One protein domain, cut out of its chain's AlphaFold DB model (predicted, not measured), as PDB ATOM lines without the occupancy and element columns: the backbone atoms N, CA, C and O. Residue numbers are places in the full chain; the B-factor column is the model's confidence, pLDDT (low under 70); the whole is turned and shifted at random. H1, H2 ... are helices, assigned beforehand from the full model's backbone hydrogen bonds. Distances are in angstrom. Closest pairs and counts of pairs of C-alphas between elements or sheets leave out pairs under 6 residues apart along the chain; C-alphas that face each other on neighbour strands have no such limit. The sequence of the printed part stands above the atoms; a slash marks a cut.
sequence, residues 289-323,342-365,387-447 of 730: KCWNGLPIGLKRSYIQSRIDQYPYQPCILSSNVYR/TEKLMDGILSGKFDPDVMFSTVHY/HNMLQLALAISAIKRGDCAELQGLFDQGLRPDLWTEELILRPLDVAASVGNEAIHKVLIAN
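This is residues 289 to 323, 342 to 365 and 387 to 447 of the 730 residues of the protein "Ankyrin_rpt-contain_dom domain-containing protein" of Talaromyces amestolkiae (UniProt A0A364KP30). A loose bundle of four helices, H6, H7, H8 and H9, makes one end of the domain, and H3 crosses H6 on the way to the other end, where H1, H2 and the short H4 and H5 make a second group. The whole is an all-helix structure, only just elongated, with spans of 44 by 29 by 21 A. The printed part has 120 residues with nine named helices, H1 to H9 in chain order, and no named strand. It is compact, with a radius of gyration of the C-alphas of 14.7 A.

Begin with the longest helix, H6, residues 387 to 401: find C-alpha 387 at (156.437, 153.210, 111.681), from where it runs 21.3 A to C-alpha 401 at (145.085, 166.500, 123.899). After it come H7, residues 404 to 412, 12.1 A long; H8, residues 428 to 435; and H9, residues 438 to 446, 12.4 A long, ending at C-alpha 446 at (153.940, 154.274, 135.217). Before it, look for H1, residues 296 to 308, 18.4 A long; H2, residues 316 to 323; H3, residues 342 to 349; H4, residues 356 to 359; and H5, residues 362 to 365.

H6 touches H3, H7 and H8. H6 and H7 form a helical hairpin at a shallow tilt of 24 degrees, opposite ways, with the C-alphas of Ala 395 and Leu 407 closest at 5.7 A. H8 touches H6 at a shallow tilt of 19 degrees, the same way; the closest C-alphas, of Ile 396 and Pro 428, are 5.2 A apart. H9 touches H7 at 14 degrees, a shallow tilt, the same way, closest at the C-alphas of Cys 404 and Ile 440, 5.7 A. H3 stands about perpendicular to H6, at 88 degrees, and the C-alphas of Gly 348 and Ala 393 come to 4.0 A. H1 only just touches H3, with residues 300 to 304 alone and 3 pairs of C-alphas within 8 A; Arg 300 and Met 346 have the closest C-alphas, at 7.1 A. H1 touches H2 with residues 306 to 307 alone, at a steep tilt of 60 degrees, the C-alphas of Ile 307 and Ser 318 being closest at 4.7 A. H4 and H5 each only just touch H2, with 3 pairs of C-alphas within 8 A; the closest are Ile 316 to Met 359 at 5.3 A and Ile 316 to Tyr 365 at 5.4 A. H1 and H9 are apart. In H1, H2, H3, H6, H7, H8 and H9 every O i to N i+4 pair is within hydrogen-bond range; H4 and H5 are too short for such a pair.

The two C-alphas farthest apart, of Tyr 312 and Ala 446, are 45.0 A apart. Residues 324 to 341 and 366 to 386 are not printed; the gaps are 11.6 A from C-alpha 323 to 342 and 18.7 A from C-alpha 365 to 387. The link from H7 to H8, residues 413 to 427, is long. The mean pLDDT of the printed part is 79.5, and 24 residues are under 70, among them 289 to 294 and 420 to 426.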
ATOM      1  N   LYS A 289     165.230 181.944 111.789       45.66
ATOM      2  CA  LYS A 289     163.830 182.200 112.179       45.66
ATOM      3  C   LYS A 289     162.790 182.192 111.064       45.66
ATOM      4  O   LYS A 289     161.616 182.305 111.402       45.66
ATOM      5  N   CYS A 290     163.153 181.991 109.796       56.09
ATOM      6  CA  CYS A 290     162.185 182.037 108.688       56.09
ATOM      7  C   CYS A 290     161.025 181.039 108.849       56.09
ATOM      8  O   CYS A 290     159.878 181.438 108.705       56.09
ATOM      9  N   TRP A 291     161.292 179.784 109.238       67.69
ATOM     10  CA  TRP A 291     160.233 178.843 109.636       67.69
ATOM     11  C   TRP A 291     159.840 179.007 111.107       67.69
ATOM     12  O   TRP A 291     158.665 179.164 111.430       67.69
ATOM     13  N   ASN A 292     160.814 179.013 112.024       63.16
ATOM     14  CA  ASN A 292     160.541 178.989 113.467       63.16
ATOM     15  C   ASN A 292     159.671 180.164 113.947       63.16
ATOM     16  O   ASN A 292     158.812 179.958 114.804       63.16
ATOM     17  N   GLY A 293     159.838 181.354 113.365       59.88
ATOM     18  CA  GLY A 293     159.077 182.563 113.682       59.88
ATOM     19  C   GLY A 293     157.678 182.653 113.066       59.88
ATOM     20  O   GLY A 293     156.925 183.529 113.478       59.88
ATOM     21  N   LEU A 294     157.297 181.771 112.129       69.19
ATOM     22  CA  LEU A 294     155.955 181.810 111.536       69.19
ATOM     23  C   LEU A 294     154.858 181.460 112.562       69.19
ATOM     24  O   LEU A 294     155.048 180.538 113.369       69.19
ATOM     25  N   PRO A 295     153.684 182.113 112.494       72.19
ATOM     26  CA  PRO A 295     152.484 181.710 113.222       72.19
ATOM     27  C   PRO A 295     152.124 180.234 113.005       72.19
ATOM     28  O   PRO A 295     152.284 179.689 111.910       72.19
ATOM     29  N   ILE A 296     151.598 179.580 114.046       76.50
ATOM     30  CA  ILE A 296     151.292 178.139 114.012       76.50
ATOM     31  C   ILE A 296     150.222 177.779 112.966       76.50
ATOM     32  O   ILE A 296     150.315 176.722 112.345       76.50
ATOM     33  N   GLY A 297     149.269 178.684 112.704       72.81
ATOM     34  CA  GLY A 297     148.268 178.533 111.643       72.81
ATOM     35  C   GLY A 297     148.897 178.453 110.250       72.81
ATOM     36  O   GLY A 297     148.679 177.473 109.546       72.81
ATOM     37  N   LEU A 298     149.769 179.406 109.892       73.00
ATOM     38  CA  LEU A 298     150.464 179.401 108.593       73.00
ATOM     39  C   LEU A 298     151.347 178.156 108.414       73.00
ATOM     40  O   LEU A 298     151.388 177.584 107.325       73.00
ATOM     41  N   LYS A 299     151.994 177.679 109.489       79.00
ATOM     42  CA  LYS A 299     152.719 176.396 109.475       79.00
ATOM     43  C   LYS A 299     151.791 175.208 109.182       79.00
ATOM     44  O   LYS A 299     152.172 174.347 108.392       79.00
ATOM     45  N   ARG A 300     150.591 175.155 109.785       83.62
ATOM     46  CA  ARG A 300     149.599 174.085 109.543       83.62
ATOM     47  C   ARG A 300     149.088 174.120 108.102       83.62
ATOM     48  O   ARG A 300     149.179 173.103 107.424       83.62
ATOM     49  N   SER A 301     148.655 175.283 107.608       77.31
ATOM     50  CA  SER A 301     148.169 175.440 106.228       77.31
ATOM     51  C   SER A 301     149.230 175.060 105.190       77.31
ATOM     52  O   SER A 301     148.913 174.405 104.198       77.31
ATOM     53  N   TYR A 302     150.505 175.392 105.432       78.69
ATOM     54  CA  TYR A 302     151.599 174.966 104.555       78.69
ATOM     55  C   TYR A 302     151.792 173.446 104.548       78.69
ATOM     56  O   TYR A 302     151.896 172.838 103.485       78.69
ATOM     57  N   ILE A 303     151.824 172.824 105.732       83.31
ATOM     58  CA  ILE A 303     151.975 171.371 105.886       83.31
ATOM     59  C   ILE A 303     150.831 170.634 105.184       83.31
ATOM     60  O   ILE A 303     151.109 169.724 104.403       83.31
ATOM     61  N   GLN A 304     149.584 171.073 105.382       84.69
ATOM     62  CA  GLN A 304     148.414 170.521 104.701       84.69
ATOM     63  C   GLN A 304     148.540 170.660 103.177       84.69
ATOM     64  O   GLN A 304     148.493 169.660 102.469       84.69
ATOM     65  N   SER A 305     148.850 171.860 102.670       82.31
ATOM     66  CA  SER A 305     149.020 172.090 101.228       82.31
ATOM     67  C   SER A 305     150.112 171.204 100.605       82.31
ATOM     68  O   SER A 305     149.934 170.670  99.511       82.31
ATOM     69  N   ARG A 306     151.234 170.966 101.304       82.50
ATOM     70  CA  ARG A 306     152.291 170.055 100.819       82.50
ATOM     71  C   ARG A 306     151.874 168.582 100.849       82.50
ATOM     72  O   ARG A 306     152.395 167.818 100.035       82.50
ATOM     73  N   ILE A 307     150.957 168.183 101.735       84.19
ATOM     74  CA  ILE A 307     150.327 166.852 101.740       84.19
ATOM     75  C   ILE A 307     149.359 166.732 100.551       84.19
ATOM     76  O   ILE A 307     149.509 165.806  99.756       84.19
ATOM     77  N   ASP A 308     148.462 167.705 100.360       82.88
ATOM     78  CA  ASP A 308     147.458 167.734  99.280       82.88
ATOM     79  C   ASP A 308     148.077 167.762  97.869       82.88
ATOM     80  O   ASP A 308     147.499 167.261  96.906       82.88
ATOM     81  N   GLN A 309     149.279 168.328  97.731       80.62
ATOM     82  CA  GLN A 309     150.036 168.360  96.474       80.62
ATOM     83  C   GLN A 309     150.651 167.003  96.078       80.62
ATOM     84  O   GLN A 309     151.228 166.884  94.992       80.62
ATOM     85  N   TYR A 310     150.551 165.963  96.910       77.12
ATOM     86  CA  TYR A 310     150.936 164.598  96.540       77.12
ATOM     87  C   TYR A 310     149.843 163.950  95.657       77.12
ATOM     88  O   TYR A 310     148.668 164.058  95.990       77.12
ATOM     89  N   PRO A 311     150.169 163.247  94.549       77.94
ATOM     90  CA  PRO A 311     151.495 162.806  94.100       77.94
ATOM     91  C   PRO A 311     152.206 163.766  93.129       77.94
ATOM     92  O   PRO A 311     153.273 163.424  92.625       77.94
ATOM     93  N   TYR A 312     151.637 164.937  92.829       79.56
ATOM     94  CA  TYR A 312     152.132 165.848  91.787       79.56
ATOM     95  C   TYR A 312     153.458 166.541  92.147       79.56
ATOM     96  O   TYR A 312     154.309 166.729  91.280       79.56
ATOM     97  N   GLN A 313     153.659 166.892  93.422       75.19
ATOM     98  CA  GLN A 313     154.924 167.413  93.954       75.19
ATOM     99  C   GLN A 313     155.344 166.667  95.236       75.19
ATOM    100  O   GLN A 313     155.175 167.176  96.347       75.19
ATOM    101  N   PRO A 314     155.908 165.451  95.124       78.06
ATOM    102  CA  PRO A 314     156.295 164.674  96.291       78.06
ATOM    103  C   PRO A 314     157.528 165.283  96.977       78.06
ATOM    104  O   PRO A 314     158.569 165.507  96.355       78.06
ATOM    105  N   CYS A 315     157.414 165.517  98.283       76.31
ATOM    106  CA  CYS A 315     158.520 165.895  99.161       76.31
ATOM    107  C   CYS A 315     158.711 164.847 100.270       76.31
ATOM    108  O   CYS A 315     157.961 163.872 100.342       76.31
ATOM    109  N   ILE A 316     159.716 165.026 101.136       75.50
ATOM    110  CA  ILE A 316     160.013 164.055 102.204       75.50
ATOM    111  C   ILE A 316     158.820 163.931 103.163       75.50
ATOM    112  O   ILE A 316     158.401 162.813 103.460       75.50
ATOM    113  N   LEU A 317     158.217 165.057 103.562       79.56
ATOM    114  CA  LEU A 317     156.980 165.066 104.346       79.56
ATOM    115  C   LEU A 317     155.847 164.303 103.651       79.56
ATOM    116  O   LEU A 317     155.331 163.336 104.208       79.56
ATOM    117  N   SER A 318     155.433 164.740 102.459       82.94
ATOM    118  CA  SER A 318     154.193 164.241 101.859       82.94
ATOM    119  C   SER A 318     154.303 162.794 101.389       82.94
ATOM    120  O   SER A 318     153.342 162.044 101.516       82.94
ATOM    121  N   SER A 319     155.499 162.349 100.988       78.81
ATOM    122  CA  SER A 319     155.779 160.928 100.764       78.81
ATOM    123  C   SER A 319     155.697 160.103 102.057       78.81
ATOM    124  O   SER A 319     155.116 159.018 102.044       78.81
ATOM    125  N   ASN A 320     156.218 160.600 103.186       76.44
ATOM    126  CA  ASN A 320     156.122 159.893 104.467       76.44
ATOM    127  C   ASN A 320     154.671 159.805 104.969       76.44
ATOM    128  O   ASN A 320     154.238 158.711 105.324       76.44
ATOM    129  N   VAL A 321     153.910 160.904 104.932       78.81
ATOM    130  CA  VAL A 321     152.485 160.922 105.319       78.81
ATOM    131  C   VAL A 321     151.672 159.993 104.415       78.81
ATOM    132  O   VAL A 321     150.985 159.107 104.917       78.81
ATOM    133  N   TYR A 322     151.820 160.095 103.089       78.69
ATOM    134  CA  TYR A 322     151.147 159.198 102.143       78.69
ATOM    135  C   TYR A 322     151.444 157.717 102.430       78.69
ATOM    136  O   TYR A 322     150.534 156.889 102.383       78.69
ATOM    137  N   ARG A 323     152.697 157.384 102.787       74.50
ATOM    138  CA  ARG A 323     153.128 156.023 103.153       74.50
ATOM    139  C   ARG A 323     152.579 155.525 104.491       74.50
ATOM    140  O   ARG A 323     152.344 154.329 104.606       74.50
ATOM    141  N   THR A 342     145.613 162.263 109.808       84.06
ATOM    142  CA  THR A 342     146.410 163.341 109.200       84.06
ATOM    143  C   THR A 342     146.515 164.543 110.136       84.06
ATOM    144  O   THR A 342     147.619 165.031 110.362       84.06
ATOM    145  N   GLU A 343     145.419 164.958 110.779       85.06
ATOM    146  CA  GLU A 343     145.438 166.014 111.804       85.06
ATOM    147  C   GLU A 343     146.342 165.647 112.995       85.06
ATOM    148  O   GLU A 343     147.177 166.456 113.412       85.06
ATOM    149  N   LYS A 344     146.266 164.404 113.501       85.75
ATOM    150  CA  LYS A 344     147.173 163.922 114.564       85.75
ATOM    151  C   LYS A 344     148.638 163.898 114.114       85.75
ATOM    152  O   LYS A 344     149.518 164.287 114.883       85.75
ATOM    153  N   LEU A 345     148.910 163.483 112.874       83.75
ATOM    154  CA  LEU A 345     150.251 163.520 112.284       83.75
ATOM    155  C   LEU A 345     150.777 164.958 112.191       83.75
ATOM    156  O   LEU A 345     151.909 165.207 112.608       83.75
ATOM    157  N   MET A 346     149.963 165.909 111.718       84.94
ATOM    158  CA  MET A 346     150.318 167.332 111.660       84.94
ATOM    159  C   MET A 346     150.609 167.910 113.045       84.94
ATOM    160  O   MET A 346     151.618 168.595 113.212       84.94
ATOM    161  N   ASP A 347     149.795 167.602 114.057       83.38
ATOM    162  CA  ASP A 347     150.054 168.015 115.441       83.38
ATOM    163  C   ASP A 347     151.354 167.437 116.003       83.38
ATOM    164  O   ASP A 347     152.023 168.113 116.794       83.38
ATOM    165  N   GLY A 348     151.718 166.224 115.584       79.56
ATOM    166  CA  GLY A 348     153.041 165.641 115.771       79.56
ATOM    167  C   GLY A 348     154.121 166.511 115.133       79.56
ATOM    168  O   GLY A 348     154.899 167.145 115.843       79.56
ATOM    169  N   ILE A 349     154.125 166.585 113.800       78.56
ATOM    170  CA  ILE A 349     155.110 167.295 112.965       78.56
ATOM    171  C   ILE A 349     155.337 168.740 113.434       78.56
ATOM    172  O   ILE A 349     156.482 169.152 113.592       78.56
ATOM    173  N   LEU A 350     154.269 169.495 113.713       81.06
ATOM    174  CA  LEU A 350     154.321 170.889 114.183       81.06
ATOM    175  C   LEU A 350     155.006 171.069 115.547       81.06
ATOM    176  O   LEU A 350     155.399 172.184 115.885       81.06
ATOM    177  N   SER A 351     155.132 169.995 116.327       78.62
ATOM    178  CA  SER A 351     155.842 169.971 117.613       78.62
ATOM    179  C   SER A 351     157.303 169.517 117.469       78.62
ATOM    180  O   SER A 351     158.057 169.543 118.441       78.62
ATOM    181  N   GLY A 352     157.702 169.085 116.269       73.56
ATOM    182  CA  GLY A 352     159.074 168.742 115.918       73.56
ATOM    183  C   GLY A 352     159.922 169.965 115.591       73.56
ATOM    184  O   GLY A 352     159.431 171.080 115.401       73.56
ATOM    185  N   LYS A 353     161.230 169.741 115.499       69.69
ATOM    186  CA  LYS A 353     162.213 170.747 115.094       69.69
ATOM    187  C   LYS A 353     163.049 170.154 113.970       69.69
ATOM    188  O   LYS A 353     163.953 169.363 114.214       69.69
ATOM    189  N   PHE A 354     162.727 170.537 112.746       69.81
ATOM    190  CA  PHE A 354     163.349 170.029 111.530       69.81
ATOM    191  C   PHE A 354     163.773 171.186 110.627       69.81
ATOM    192  O   PHE A 354     163.288 172.310 110.765       69.81
ATOM    193  N   ASP A 355     164.670 170.895 109.690       68.38
ATOM    194  CA  ASP A 355     165.052 171.826 108.634       68.38
ATOM    195  C   ASP A 355     163.960 171.840 107.535       68.38
ATOM    196  O   ASP A 355     163.708 170.792 106.920       68.38
ATOM    197  N   PRO A 356     163.275 172.976 107.286       71.00
ATOM    198  CA  PRO A 356     162.245 173.074 106.252       71.00
ATOM    199  C   PRO A 356     162.807 172.840 104.838       71.00
ATOM    200  O   PRO A 356     162.152 172.167 104.034       71.00
ATOM    201  N   ASP A 357     164.028 173.301 104.549       66.00
ATOM    202  CA  ASP A 357     164.704 173.170 103.250       66.00
ATOM    203  C   ASP A 357     165.041 171.698 102.936       66.00
ATOM    204  O   ASP A 357     165.178 171.293 101.775       66.00
ATOM    205  N   VAL A 358     165.142 170.856 103.968       67.75
ATOM    206  CA  VAL A 358     165.222 169.398 103.826       67.75
ATOM    207  C   VAL A 358     163.822 168.798 103.705       67.75
ATOM    208  O   VAL A 358     163.549 168.083 102.739       67.75
ATOM    209  N   MET A 359     162.929 169.088 104.654       74.19
ATOM    210  CA  MET A 359     161.675 168.348 104.831       74.19
ATOM    211  C   MET A 359     160.647 168.582 103.711       74.19
ATOM    212  O   MET A 359     159.950 167.650 103.294       74.19
ATOM    213  N   PHE A 360     160.587 169.801 103.168       76.19
ATOM    214  CA  PHE A 360     159.637 170.183 102.116       76.19
ATOM    215  C   PHE A 360     160.218 170.110 100.690       76.19
ATOM    216  O   PHE A 360     159.477 170.276  99.715       76.19
ATOM    217  N   SER A 361     161.517 169.829 100.536       71.50
ATOM    218  CA  SER A 361     162.211 169.875  99.242       71.50
ATOM    219  C   SER A 361     161.985 168.638  98.369       71.50
ATOM    220  O   SER A 361     162.300 167.499  98.730       71.50
ATOM    221  N   THR A 362     161.509 168.889  97.148       69.38
ATOM    222  CA  THR A 362     161.372 167.899  96.069       69.38
ATOM    223  C   THR A 362     162.734 167.415  95.560       69.38
ATOM    224  O   THR A 362     162.883 166.244  95.220       69.38
ATOM    225  N   VAL A 363     163.761 168.273  95.568       67.81
ATOM    226  CA  VAL A 363     165.125 167.933  95.122       67.81
ATOM    227  C   VAL A 363     165.822 167.014  96.129       67.81
ATOM    228  O   VAL A 363     166.486 166.054  95.733       67.81
ATOM    229  N   HIS A 364     165.655 167.259  97.433       67.31
ATOM    230  CA  HIS A 364     166.168 166.356  98.468       67.31
ATOM    231  C   HIS A 364     165.447 165.002  98.443       67.31
ATOM    232  O   HIS A 364     166.103 163.965  98.559       67.31
ATOM    233  N   TYR A 365     164.134 164.995  98.192       68.12
ATOM    234  CA  TYR A 365     163.370 163.772  97.942       68.12
ATOM    235  C   TYR A 365     163.892 162.995  96.716       68.12
ATOM    236  O   TYR A 365     164.261 161.830  96.852       68.12
ATOM    237  N   HIS A 387     157.320 153.767 110.647       69.44
ATOM    238  CA  HIS A 387     156.437 153.210 111.681       69.44
ATOM    239  C   HIS A 387     156.667 153.895 113.035       69.44
ATOM    240  O   HIS A 387     155.715 154.311 113.695       69.44
ATOM    241  N   ASN A 388     157.936 154.115 113.397       74.19
ATOM    242  CA  ASN A 388     158.308 154.861 114.596       74.19
ATOM    243  C   ASN A 388     157.747 156.294 114.557       74.19
ATOM    244  O   ASN A 388     157.150 156.753 115.524       74.19
ATOM    245  N   MET A 389     157.877 156.993 113.427       75.12
ATOM    246  CA  MET A 389     157.380 158.360 113.239       75.12
ATOM    247  C   MET A 389     155.856 158.461 113.396       75.12
ATOM    248  O   MET A 389     155.384 159.414 114.013       75.12
ATOM    249  N   LEU A 390     155.102 157.467 112.910       79.81
ATOM    250  CA  LEU A 390     153.653 157.363 113.110       79.81
ATOM    251  C   LEU A 390     153.297 157.220 114.600       79.81
ATOM    252  O   LEU A 390     152.502 158.008 115.112       79.81
ATOM    253  N   GLN A 391     153.918 156.272 115.313       81.94
ATOM    254  CA  GLN A 391     153.669 156.074 116.749       81.94
ATOM    255  C   GLN A 391     154.047 157.311 117.586       81.94
ATOM    256  O   GLN A 391     153.296 157.711 118.474       81.94
ATOM    257  N   LEU A 392     155.185 157.951 117.288       82.00
ATOM    258  CA  LEU A 392     155.652 159.157 117.986       82.00
ATOM    259  C   LEU A 392     154.729 160.359 117.760       82.00
ATOM    260  O   LEU A 392     154.460 161.107 118.699       82.00
ATOM    261  N   ALA A 393     154.243 160.558 116.533       82.50
ATOM    262  CA  ALA A 393     153.326 161.647 116.212       82.50
ATOM    263  C   ALA A 393     151.948 161.444 116.866       82.50
ATOM    264  O   ALA A 393     151.402 162.391 117.434       82.50
ATOM    265  N   LEU A 394     151.436 160.207 116.881       86.88
ATOM    266  CA  LEU A 394     150.234 159.838 117.635       86.88
ATOM    267  C   LEU A 394     150.403 160.095 119.137       86.88
ATOM    268  O   LEU A 394     149.560 160.762 119.731       86.88
ATOM    269  N   ALA A 395     151.518 159.661 119.735       88.75
ATOM    270  CA  ALA A 395     151.812 159.915 121.145       88.75
ATOM    271  C   ALA A 395     151.885 161.419 121.460       88.75
ATOM    272  O   ALA A 395     151.345 161.865 122.467       88.75
ATOM    273  N   ILE A 396     152.494 162.222 120.582       86.81
ATOM    274  CA  ILE A 396     152.560 163.685 120.722       86.81
ATOM    275  C   ILE A 396     151.175 164.335 120.619       86.81
ATOM    276  O   ILE A 396     150.878 165.239 121.401       86.81
ATOM    277  N   SER A 397     150.308 163.873 119.712       89.44
ATOM    278  CA  SER A 397     148.918 164.340 119.657       89.44
ATOM    279  C   SER A 397     148.145 163.944 120.920       89.44
ATOM    280  O   SER A 397     147.494 164.796 121.519       89.44
ATOM    281  N   ALA A 398     148.270 162.698 121.389       91.31
ATOM    282  CA  ALA A 398     147.647 162.236 122.630       91.31
ATOM    283  C   ALA A 398     148.075 163.092 123.836       91.31
ATOM    284  O   ALA A 398     147.226 163.615 124.553       91.31
ATOM    285  N   ILE A 399     149.380 163.337 123.993       91.38
ATOM    286  CA  ILE A 399     149.960 164.213 125.024       91.38
ATOM    287  C   ILE A 399     149.367 165.626 124.966       91.38
ATOM    288  O   ILE A 399     148.900 166.130 125.985       91.38
ATOM    289  N   LYS A 400     149.325 166.247 123.779       87.69
ATOM    290  CA  LYS A 400     148.780 167.605 123.580       87.69
ATOM    291  C   LYS A 400     147.268 167.701 123.802       87.69
ATOM    292  O   LYS A 400     146.779 168.777 124.128       87.69
ATOM    293  N   ARG A 401     146.532 166.598 123.635       89.94
ATOM    294  CA  ARG A 401     145.085 166.500 123.899       89.94
ATOM    295  C   ARG A 401     144.755 166.032 125.325       89.94
ATOM    296  O   ARG A 401     143.578 165.952 125.663       89.94
ATOM    297  N   GLY A 402     145.755 165.697 126.149       91.62
ATOM    298  CA  GLY A 402     145.552 165.083 127.468       91.62
ATOM    299  C   GLY A 402     144.986 163.654 127.414       91.62
ATOM    300  O   GLY A 402     144.455 163.166 128.408       91.62
ATOM    301  N   ASP A 403     145.071 162.986 126.259       93.88
ATOM    302  CA  ASP A 403     144.457 161.686 125.983       93.88
ATOM    303  C   ASP A 403     145.298 160.536 126.560       93.88
ATOM    304  O   ASP A 403     146.077 159.865 125.877       93.88
ATOM    305  N   CYS A 404     145.151 160.326 127.868       94.56
ATOM    306  CA  CYS A 404     145.829 159.261 128.605       94.56
ATOM    307  C   CYS A 404     145.475 157.852 128.096       94.56
ATOM    308  O   CYS A 404     146.288 156.942 128.250       94.56
ATOM    309  N   ALA A 405     144.293 157.666 127.496       95.00
ATOM    310  CA  ALA A 405     143.838 156.375 126.987       95.00
ATOM    311  C   ALA A 405     144.524 156.014 125.661       95.00
ATOM    312  O   ALA A 405     145.036 154.903 125.532       95.00
ATOM    313  N   GLU A 406     144.617 156.951 124.708       92.00
ATOM    314  CA  GLU A 406     145.432 156.749 123.503       92.00
ATOM    315  C   GLU A 406     146.914 156.571 123.863       92.00
ATOM    316  O   GLU A 406     147.564 155.669 123.335       92.00
ATOM    317  N   LEU A 407     147.446 157.368 124.798       92.88
ATOM    318  CA  LEU A 407     148.851 157.263 125.194       92.88
ATOM    319  C   LEU A 407     149.180 155.909 125.849       92.88
ATOM    320  O   LEU A 407     150.181 155.298 125.478       92.88
ATOM    321  N   GLN A 408     148.346 155.410 126.770       93.62
ATOM    322  CA  GLN A 408     148.542 154.074 127.348       93.62
ATOM    323  C   GLN A 408     148.376 152.982 126.285       93.62
ATOM    324  O   GLN A 408     149.236 152.116 126.173       93.62
ATOM    325  N   GLY A 409     147.349 153.074 125.434       93.38
ATOM    326  CA  GLY A 409     147.132 152.110 124.355       93.38
ATOM    327  C   GLY A 409     148.295 152.032 123.356       93.38
ATOM    328  O   GLY A 409     148.512 150.975 122.764       93.38
ATOM    329  N   LEU A 410     149.069 153.108 123.171       90.12
ATOM    330  CA  LEU A 410     150.315 153.088 122.393       90.12
ATOM    331  C   LEU A 410     151.457 152.377 123.141       90.12
ATOM    332  O   LEU A 410     152.187 151.606 122.518       90.12
ATOM    333  N   PHE A 411     151.598 152.579 124.457       89.69
ATOM    334  CA  PHE A 411     152.555 151.823 125.281       89.69
ATOM    335  C   PHE A 411     152.239 150.321 125.297       89.69
ATOM    336  O   PHE A 411     153.144 149.508 125.116       89.69
ATOM    337  N   ASP A 412     150.960 149.955 125.394       90.25
ATOM    338  CA  ASP A 412     150.488 148.565 125.337       90.25
ATOM    339  C   ASP A 412     150.755 147.914 123.961       90.25
ATOM    340  O   ASP A 412     150.970 146.707 123.863       90.25
ATOM    341  N   GLN A 413     150.811 148.721 122.893       88.38
ATOM    342  CA  GLN A 413     151.237 148.322 121.541       88.38
ATOM    343  C   GLN A 413     152.769 148.283 121.357       88.38
ATOM    344  O   GLN A 413     153.250 148.017 120.255       88.38
ATOM    345  N   GLY A 414     153.551 148.526 122.413       85.00
ATOM    346  CA  GLY A 414     155.012 148.446 122.390       85.00
ATOM    347  C   GLY A 414     155.740 149.739 122.009       85.00
ATOM    348  O   GLY A 414     156.943 149.683 121.737       85.00
ATOM    349  N   LEU A 415     155.070 150.903 122.011       84.94
ATOM    350  CA  LEU A 415     155.755 152.196 121.899       84.94
ATOM    351  C   LEU A 415     156.820 152.306 122.997       84.94
ATOM    352  O   LEU A 415     156.524 152.244 124.187       84.94
ATOM    353  N   ARG A 416     158.076 152.529 122.612       77.50
ATOM    354  CA  ARG A 416     159.144 152.807 123.577       77.50
ATOM    355  C   ARG A 416     159.115 154.276 124.012       77.50
ATOM    356  O   ARG A 416     159.165 155.147 123.147       77.50
ATOM    357  N   PRO A 417     159.143 154.591 125.321       71.56
ATOM    358  CA  PRO A 417     159.165 155.980 125.781       71.56
ATOM    359  C   PRO A 417     160.473 156.712 125.445       71.56
ATOM    360  O   PRO A 417     160.475 157.934 125.342       71.56
ATOM    361  N   ASP A 418     161.585 155.990 125.251       69.00
ATOM    362  CA  ASP A 418     162.881 156.565 124.861       69.00
ATOM    363  C   ASP A 418     163.078 156.695 123.335       69.00
ATOM    364  O   ASP A 418     164.178 157.016 122.875       69.00
ATOM    365  N   LEU A 419     162.022 156.445 122.553       71.81
ATOM    366  CA  LEU A 419     162.028 156.512 121.094       71.81
ATOM    367  C   LEU A 419     162.002 157.964 120.585       71.81
ATOM    368  O   LEU A 419     161.371 158.852 121.159       71.81
ATOM    369  N   TRP A 420     162.700 158.192 119.477       69.69
ATOM    370  CA  TRP A 420     162.802 159.468 118.770       69.69
ATOM    371  C   TRP A 420     163.097 159.199 117.285       69.69
ATOM    372  O   TRP A 420     163.490 158.086 116.928       69.69
ATOM    373  N   THR A 421     162.906 160.197 116.422       66.06
ATOM    374  CA  THR A 421     163.227 160.127 114.982       66.06
ATOM    375  C   THR A 421     164.199 161.221 114.574       66.06
ATOM    376  O   THR A 421     164.102 162.347 115.055       66.06
ATOM    377  N   GLU A 422     165.111 160.922 113.652       60.16
ATOM    378  CA  GLU A 422     166.059 161.908 113.115       60.16
ATOM    379  C   GLU A 422     165.384 162.869 112.124       60.16
ATOM    380  O   GLU A 422     165.766 164.031 112.029       60.16
ATOM    381  N   GLU A 423     164.353 162.421 111.403       61.31
ATOM    382  CA  GLU A 423     163.780 163.164 110.273       61.31
ATOM    383  C   GLU A 423     162.872 164.337 110.677       61.31
ATOM    384  O   GLU A 423     162.685 165.263 109.890       61.31
ATOM    385  N   LEU A 424     162.301 164.300 111.885       62.75
ATOM    386  CA  LEU A 424     161.472 165.377 112.453       62.75
ATOM    387  C   LEU A 424     161.974 165.877 113.821       62.75
ATOM    388  O   LEU A 424     161.445 166.856 114.354       62.75
ATOM    389  N   ILE A 425     162.950 165.175 114.407       64.94
ATOM    390  CA  ILE A 425     163.459 165.363 115.774       64.94
ATOM    391  C   ILE A 425     162.309 165.434 116.799       64.94
ATOM    392  O   ILE A 425     162.280 166.271 117.703       64.94
ATOM    393  N   LEU A 426     161.331 164.529 116.635       67.00
ATOM    394  CA  LEU A 426     160.185 164.363 117.532       67.00
ATOM    395  C   LEU A 426     160.579 163.566 118.768       67.00
ATOM    396  O   LEU A 426     161.136 162.472 118.661       67.00
ATOM    397  N   ARG A 427     160.223 164.097 119.941       72.56
ATOM    398  CA  ARG A 427     160.418 163.444 121.239       72.56
ATOM    399  C   ARG A 427     159.178 163.663 122.113       72.56
ATOM    400  O   ARG A 427     159.030 164.754 122.663       72.56
ATOM    401  N   PRO A 428     158.294 162.657 122.263       79.00
ATOM    402  CA  PRO A 428     157.077 162.768 123.070       79.00
ATOM    403  C   PRO A 428     157.350 163.251 124.496       79.00
ATOM    404  O   PRO A 428     156.590 164.056 125.017       79.00
ATOM    405  N   LEU A 429     158.479 162.850 125.088       80.69
ATOM    406  CA  LEU A 429     158.903 163.290 126.419       80.69
ATOM    407  C   LEU A 429     159.195 164.796 126.523       80.69
ATOM    408  O   LEU A 429     158.842 165.394 127.535       80.69
ATOM    409  N   ASP A 430     159.765 165.435 125.494       78.56
ATOM    410  CA  ASP A 430     159.953 166.898 125.498       78.56
ATOM    411  C   ASP A 430     158.616 167.641 125.326       78.56
ATOM    412  O   ASP A 430     158.413 168.706 125.913       78.56
ATOM    413  N   VAL A 431     157.680 167.081 124.547       83.69
ATOM    414  CA  VAL A 431     156.328 167.648 124.406       83.69
ATOM    415  C   VAL A 431     155.533 167.481 125.701       83.69
ATOM    416  O   VAL A 431     154.911 168.435 126.155       83.69
ATOM    417  N   ALA A 432     155.611 166.322 126.358       87.69
ATOM    418  CA  ALA A 432     155.013 166.128 127.675       87.69
ATOM    419  C   ALA A 432     155.600 167.116 128.682       87.69
ATOM    420  O   ALA A 432     154.851 167.842 129.322       87.69
ATOM    421  N   ALA A 433     156.926 167.227 128.757       86.69
ATOM    422  CA  ALA A 433     157.586 168.156 129.666       86.69
ATOM    423  C   ALA A 433     157.175 169.618 129.453       86.69
ATOM    424  O   ALA A 433     157.114 170.377 130.413       86.69
ATOM    425  N   SER A 434     156.887 170.021 128.214       86.38
ATOM    426  CA  SER A 434     156.511 171.401 127.901       86.38
ATOM    427  C   SER A 434     155.015 171.693 128.055       86.38
ATOM    428  O   SER A 434     154.684 172.755 128.574       86.38
ATOM    429  N   VAL A 435     154.116 170.786 127.647       85.50
ATOM    430  CA  VAL A 435     152.656 171.040 127.581       85.50
ATOM    431  C   VAL A 435     151.760 169.885 128.065       85.50
ATOM    432  O   VAL A 435     150.542 169.968 127.949       85.50
ATOM    433  N   GLY A 436     152.327 168.800 128.594       84.00
ATOM    434  CA  GLY A 436     151.563 167.698 129.188       84.00
ATOM    435  C   GLY A 436     150.951 168.070 130.544       84.00
ATOM    436  O   GLY A 436     151.493 168.902 131.271       84.00
ATOM    437  N   ASN A 437     149.834 167.429 130.895       90.06
ATOM    438  CA  ASN A 437     149.160 167.602 132.185       90.06
ATOM    439  C   ASN A 437     149.565 166.518 133.208       90.06
ATOM    440  O   ASN A 437     150.169 165.503 132.858       90.06
ATOM    441  N   GLU A 438     149.187 166.715 134.474       93.06
ATOM    442  CA  GLU A 438     149.430 165.796 135.599       93.06
ATOM    443  C   GLU A 438     149.126 164.315 135.275       93.06
ATOM    444  O   GLU A 438     149.910 163.423 135.608       93.06
ATOM    445  N   ALA A 439     148.014 164.041 134.586       93.12
ATOM    446  CA  ALA A 439     147.602 162.683 134.237       93.12
ATOM    447  C   ALA A 439     148.516 162.050 133.171       93.12
ATOM    448  O   ALA A 439     148.918 160.893 133.309       93.12
ATOM    449  N   ILE A 440     148.915 162.814 132.149       93.50
ATOM    450  CA  ILE A 440     149.907 162.395 131.147       93.50
ATOM    451  C   ILE A 440     151.260 162.100 131.813       93.50
ATOM    452  O   ILE A 440     151.865 161.068 131.521       93.50
ATOM    453  N   HIS A 441     151.712 162.934 132.756       91.00
ATOM    454  CA  HIS A 441     152.956 162.685 133.503       91.00
ATOM    455  C   HIS A 441     152.899 161.376 134.290       91.00
ATOM    456  O   HIS A 441     153.839 160.582 134.231       91.00
ATOM    457  N   LYS A 442     151.772 161.095 134.957       90.31
ATOM    458  CA  LYS A 442     151.547 159.841 135.694       90.31
ATOM    459  C   LYS A 442     151.553 158.608 134.786       90.31
ATOM    460  O   LYS A 442     152.180 157.613 135.150       90.31
ATOM    461  N   VAL A 443     150.960 158.679 133.590       91.88
ATOM    462  CA  VAL A 443     151.061 157.611 132.572       91.88
ATOM    463  C   VAL A 443     152.520 157.393 132.153       91.88
ATOM    464  O   VAL A 443     152.994 156.257 132.127       91.88
ATOM    465  N   LEU A 444     153.277 158.461 131.887       88.75
ATOM    466  CA  LEU A 444     154.689 158.356 131.492       88.75
ATOM    467  C   LEU A 444     155.574 157.765 132.605       88.75
ATOM    468  O   LEU A 444     156.465 156.963 132.309       88.75
ATOM    469  N   ILE A 445     155.305 158.109 133.868       87.00
ATOM    470  CA  ILE A 445     155.969 157.548 135.057       87.00
ATOM    471  C   ILE A 445     155.647 156.057 135.213       87.00
ATOM    472  O   ILE A 445     156.561 155.251 135.390       87.00
ATOM    473  N   ALA A 446     154.371 155.668 135.100       88.19
ATOM    474  CA  ALA A 446     153.940 154.274 135.217       88.19
ATOM    475  C   ALA A 446     154.611 153.367 134.166       88.19
ATOM    476  O   ALA A 446     155.083 152.277 134.493       88.19
ATOM    477  N   ASN A 447     154.754 153.862 132.931       86.56
ATOM    478  CA  ASN A 447     155.451 153.181 131.833       86.56
ATOM    479  C   ASN A 447     156.992 153.348 131.875       86.56
ATOM    480  O   ASN A 447     157.680 153.024 130.908       86.56
TER     481      ASN A 447